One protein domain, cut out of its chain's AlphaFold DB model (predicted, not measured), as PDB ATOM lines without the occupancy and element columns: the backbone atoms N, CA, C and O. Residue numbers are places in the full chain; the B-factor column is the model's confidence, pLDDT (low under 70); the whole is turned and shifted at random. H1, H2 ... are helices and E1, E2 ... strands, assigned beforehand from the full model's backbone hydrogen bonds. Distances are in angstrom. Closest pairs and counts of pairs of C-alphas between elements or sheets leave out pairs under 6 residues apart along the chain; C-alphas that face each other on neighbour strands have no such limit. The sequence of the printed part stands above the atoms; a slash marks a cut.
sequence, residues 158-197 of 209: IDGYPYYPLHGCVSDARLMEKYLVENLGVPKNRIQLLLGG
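Overview. This is residues 158 to 197 of the 209 residues of an uncharacterized protein of Armillaria ostoyae (UniProt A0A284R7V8). From its first residue, the printed part makes a loop, residues 158 to 168, then runs along helix H1 and folds back through strand E1, which lies side by side with H1. The shape is a narrow, loose rod, with the loop at one end and the turn of residues 183 to 190 at the other. The 40 printed residues hold one named helix, then one named strand, a mixed class. The radius of gyration of the C-alphas is 12.0 A, and the spans are 38 by 15 by 7 A.

Arrangement. H1, residues 169 to 182, and E1, residues 191 to 196, have 6 pairs of C-alphas within 8 A. The closest are those of Val 170 and Leu 195, 6.3 A apart. E1 pairs with no named strand. In H1 every O i to N i+4 pair is within hydrogen-bond range.

Along the chain. H1 begins at C-alpha 169 (100.711, 104.598, 72.071) and is 19.9 A long from first to last C-alpha. E1 is 16.3 A long and ends at C-alpha 196 (105.369, 104.443, 79.870).

Size, cuts and confidence. The C-alphas of Tyr 163 and Gly 185, the two farthest apart, are 37.6 A apart. The link from H1 to E1 is short, with 8 residues. The printed part has no cut, and no printed residue is under 70 in pLDDT.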
ATOM      1  N   ILE A 158     101.708 102.957  76.890       94.38
ATOM      2  CA  ILE A 158     103.043 102.409  77.138       94.38
ATOM      3  C   ILE A 158     103.677 102.021  75.801       94.38
ATOM      4  O   ILE A 158     103.229 101.068  75.174       94.38
ATOM      5  N   ASP A 159     104.737 102.723  75.405       92.50
ATOM      6  CA  ASP A 159     105.553 102.385  74.227       92.50
ATOM      7  C   ASP A 159     106.733 101.469  74.608       92.50
ATOM      8  O   ASP A 159     107.105 100.543  73.890       92.50
ATOM      9  N   GLY A 160     107.316 101.691  75.790       87.88
ATOM     10  CA  GLY A 160     108.620 101.143  76.191       87.88
ATOM     11  C   GLY A 160     108.622  99.710  76.726       87.88
ATOM     12  O   GLY A 160     109.291  99.446  77.727       87.88
ATOM     13  N   TYR A 161     107.885  98.784  76.112       89.25
ATOM     14  CA  TYR A 161     107.982  97.366  76.472       89.25
ATOM     15  C   TYR A 161     109.356  96.798  76.056       89.25
ATOM     16  O   TYR A 161     109.739  96.927  74.895       89.25
ATOM     17  N   PRO A 162     110.101  96.130  76.960       86.75
ATOM     18  CA  PRO A 162     111.501  95.760  76.716       86.75
ATOM     19  C   PRO A 162     111.692  94.686  75.637       86.75
ATOM     20  O   PRO A 162     112.723  94.664  74.975       86.75
ATOM     21  N   TYR A 163     110.715  93.792  75.466       91.31
ATOM     22  CA  TYR A 163     110.798  92.680  74.510       91.31
ATOM     23  C   TYR A 163     110.022  92.938  73.214       91.31
ATOM     24  O   TYR A 163     110.357  92.370  72.181       91.31
ATOM     25  N   TYR A 164     108.998  93.791  73.274       89.75
ATOM     26  CA  TYR A 164     108.081  94.076  72.170       89.75
ATOM     27  C   TYR A 164     107.649  95.539  72.240       89.75
ATOM     28  O   TYR A 164     106.529  95.813  72.677       89.75
ATOM     29  N   PRO A 165     108.544  96.482  71.904       89.25
ATOM     30  CA  PRO A 165     108.225  97.896  71.982       89.25
ATOM     31  C   PRO A 165     107.007  98.197  71.113       89.25
ATOM     32  O   PRO A 165     106.917  97.755  69.966       89.25
ATOM     33  N   LEU A 166     106.068  98.937  71.689       91.75
ATOM     34  CA  LEU A 166     104.960  99.502  70.941       91.75
ATOM     35  C   LEU A 166     105.388 100.875  70.430       91.75
ATOM     36  O   LEU A 166     106.194 101.571  71.050       91.75
ATOM     37  N   HIS A 167     104.860 101.252  69.275       90.69
ATOM     38  CA  HIS A 167     105.140 102.540  68.666       90.69
ATOM     39  C   HIS A 167     103.843 103.313  68.525       90.69
ATOM     40  O   HIS A 167     102.906 102.842  67.885       90.69
ATOM     41  N   GLY A 168     103.818 104.512  69.102       92.62
ATOM     42  CA  GLY A 168     102.729 105.456  68.901       92.62
ATOM     43  C   GLY A 168     101.667 105.456  69.993       92.62
ATOM     44  O   GLY A 168     100.881 106.394  70.004       92.62
ATOM     45  N   CYS A 169     101.676 104.541  70.970       95.00
ATOM     46  CA  CYS A 169     100.711 104.598  72.071       95.00
ATOM     47  C   CYS A 169     100.858 105.906  72.856       95.00
ATOM     48  O   CYS A 169      99.857 106.521  73.219       95.00
ATOM     49  N   VAL A 170     102.086 106.372  73.107       94.00
ATOM     50  CA  VAL A 170     102.301 107.667  73.778       94.00
ATOM     51  C   VAL A 170     101.784 108.831  72.926       94.00
ATOM     52  O   VAL A 170     101.151 109.746  73.460       94.00
ATOM     53  N   SER A 171     102.006 108.792  71.611       95.06
ATOM     54  CA  SER A 171     101.482 109.795  70.674       95.06
ATOM     55  C   SER A 171      99.951 109.819  70.664       95.06
ATOM     56  O   SER A 171      99.355 110.894  70.751       95.06
ATOM     57  N   ASP A 172      99.315 108.649  70.653       96.56
ATOM     58  CA  ASP A 172      97.860 108.499  70.697       96.56
ATOM     59  C   ASP A 172      97.284 109.052  72.006       96.56
ATOM     60  O   ASP A 172      96.278 109.764  71.994       96.56
ATOM     61  N   ALA A 173      97.958 108.819  73.137       96.50
ATOM     62  CA  ALA A 173      97.577 109.381  74.435       96.50
ATOM     63  C   ALA A 173      97.526 110.913  74.404       96.50
ATOM     64  O   ALA A 173      96.581 111.528  74.900       96.50
ATOM     65  N   ARG A 174      98.557 111.534  73.820       96.56
ATOM     66  CA  ARG A 174      98.667 112.995  73.693       96.56
ATOM     67  C   ARG A 174      97.577 113.545  72.779       96.56
ATOM     68  O   ARG A 174      96.998 114.593  73.068       96.56
ATOM     69  N   LEU A 175      97.274 112.831  71.697       97.69
ATOM     70  CA  LEU A 175      96.197 113.201  70.787       97.69
ATOM     71  C   LEU A 175      94.829 113.109  71.476       97.69
ATOM     72  O   LEU A 175      94.014 114.024  71.351       97.69
ATOM     73  N   MET A 176      94.605 112.058  72.265       98.12
ATOM     74  CA  MET A 176      93.383 111.895  73.048       98.12
ATOM     75  C   MET A 176      93.245 112.956  74.139       98.12
ATOM     76  O   MET A 176      92.156 113.498  74.309       98.12
ATOM     77  N   GLU A 177      94.324 113.323  74.836       97.94
ATOM     78  CA  GLU A 177      94.316 114.449  75.781       97.94
ATOM     79  C   GLU A 177      93.829 115.731  75.090       97.94
ATOM     80  O   GLU A 177      92.925 116.405  75.591       97.94
ATOM     81  N   LYS A 178      94.378 116.037  73.908       98.06
ATOM     82  CA  LYS A 178      93.986 117.206  73.114       98.06
ATOM     83  C   LYS A 178      92.508 117.155  72.724       98.06
ATOM     84  O   LYS A 178      91.798 118.138  72.917       98.06
ATOM     85  N   TYR A 179      92.030 116.009  72.247       97.44
ATOM     86  CA  TYR A 179      90.624 115.817  71.886       97.44
ATOM     87  C   TYR A 179      89.680 116.030  73.081       97.44
ATOM     88  O   TYR A 179      88.675 116.737  72.964       97.44
ATOM     89  N   LEU A 180      90.015 115.468  74.248       96.56
ATOM     90  CA  LEU A 180      89.222 115.623  75.470       96.56
ATOM     91  C   LEU A 180      89.107 117.093  75.894       96.56
ATOM     92  O   LEU A 180      88.040 117.523  76.332       96.56
ATOM     93  N   VAL A 181      90.179 117.870  75.748       96.31
ATOM     94  CA  VAL A 181      90.180 119.295  76.105       96.31
ATOM     95  C   VAL A 181      89.457 120.136  75.055       96.31
ATOM     96  O   VAL A 181      88.552 120.892  75.399       96.31
ATOM     97  N   GLU A 182      89.847 120.020  73.787       96.12
ATOM     98  CA  GLU A 182      89.415 120.939  72.726       96.12
ATOM     99  C   GLU A 182      88.003 120.638  72.227       96.12
ATOM    100  O   GLU A 182      87.217 121.559  72.012       96.12
ATOM    101  N   ASN A 183      87.664 119.356  72.080       94.44
ATOM    102  CA  ASN A 183      86.411 118.949  71.449       94.44
ATOM    103  C   ASN A 183      85.358 118.580  72.486       94.44
ATOM    104  O   ASN A 183      84.179 118.874  72.295       94.44
ATOM    105  N   LEU A 184      85.776 117.951  73.589       92.75
ATOM    106  CA  LEU A 184      84.852 117.573  74.654       92.75
ATOM    107  C   LEU A 184      84.802 118.582  75.799       92.75
ATOM    108  O   LEU A 184      83.907 118.465  76.624       92.75
ATOM    109  N   GLY A 185      85.700 119.570  75.880       94.19
ATOM    110  CA  GLY A 185      85.677 120.590  76.934       94.19
ATOM    111  C   GLY A 185      86.006 120.063  78.336       94.19
ATOM    112  O   GLY A 185      85.598 120.665  79.334       94.19
ATOM    113  N   VAL A 186      86.695 118.922  78.440       95.69
ATOM    114  CA  VAL A 186      87.147 118.370  79.722       95.69
ATOM    115  C   VAL A 186      88.307 119.228  80.244       95.69
ATOM    116  O   VAL A 186      89.307 119.400  79.545       95.69
ATOM    117  N   PRO A 187      88.226 119.774  81.468       95.94
ATOM    118  CA  PRO A 187      89.321 120.551  82.037       95.94
ATOM    119  C   PRO A 187      90.605 119.725  82.172       95.94
ATOM    120  O   PRO A 187      90.581 118.616  82.703       95.94
ATOM    121  N   LYS A 188      91.749 120.293  81.770       96.44
ATOM    122  CA  LYS A 188      93.051 119.602  81.796       96.44
ATOM    123  C   LYS A 188      93.438 119.067  83.181       96.44
ATOM    124  O   LYS A 188      94.007 117.992  83.289       96.44
ATOM    125  N   ASN A 189      93.075 119.772  84.254       96.81
ATOM    126  CA  ASN A 189      93.320 119.335  85.636       96.81
ATOM    127  C   ASN A 189      92.495 118.105  86.068       96.81
ATOM    128  O   ASN A 189      92.639 117.652  87.201       96.81
ATOM    129  N   ARG A 190      91.623 117.588  85.198       97.06
ATOM    130  CA  ARG A 190      90.833 116.366  85.404       97.06
ATOM    131  C   ARG A 190      91.218 115.228  84.467       97.06
ATOM    132  O   ARG A 190      90.525 114.212  84.415       97.06
ATOM    133  N   ILE A 191      92.302 115.412  83.723       97.94
ATOM    134  CA  ILE A 191      92.873 114.401  82.848       97.94
ATOM    135  C   ILE A 191      94.208 113.992  83.464       97.94
ATOM    136  O   ILE A 191      95.118 114.810  83.588       97.94
ATOM    137  N   GLN A 192      94.322 112.730  83.870       98.06
ATOM    138  CA  GLN A 192      95.582 112.153  84.322       98.06
ATOM    139  C   GLN A 192      96.207 111.367  83.173       98.06
ATOM    140  O   GLN A 192      95.608 110.423  82.659       98.06
ATOM    141  N   LEU A 193      97.429 111.733  82.799       97.06
ATOM    142  CA  LEU A 193      98.218 111.016  81.805       97.06
ATOM    143  C   LEU A 193      99.222 110.107  82.521       97.06
ATOM    144  O   LEU A 193      99.961 110.578  83.389       97.06
ATOM    145  N   LEU A 194      99.237 108.821  82.178       95.88
ATOM    146  CA  LEU A 194     100.178 107.820  82.678       95.88
ATOM    147  C   LEU A 194     100.907 107.215  81.474       95.88
ATOM    148  O   LEU A 194     100.387 106.325  80.802       95.88
ATOM    149  N   LEU A 195     102.094 107.745  81.178       94.00
ATOM    150  CA  LEU A 195     102.887 107.359  80.012       94.00
ATOM    151  C   LEU A 195     104.061 106.466  80.420       94.00
ATOM    152  O   LEU A 195     104.827 106.816  81.317       94.00
ATOM    153  N   GLY A 196     104.216 105.330  79.747       90.25
ATOM    154  CA  GLY A 196     105.369 104.443  79.870       90.25
ATOM    155  C   GLY A 196     106.215 104.461  78.599       90.25
ATOM    156  O   GLY A 196     105.684 104.400  77.495       90.25
ATOM    157  N   GLY A 197     107.538 104.510  78.736       77.62
ATOM    158  CA  GLY A 197     108.465 104.419  77.599       77.62
ATOM    159  C   GLY A 197     109.140 105.718  77.180       77.62
ATOM    160  O   GLY A 197     110.065 105.672  76.378       77.62
TER     161      GLY A 197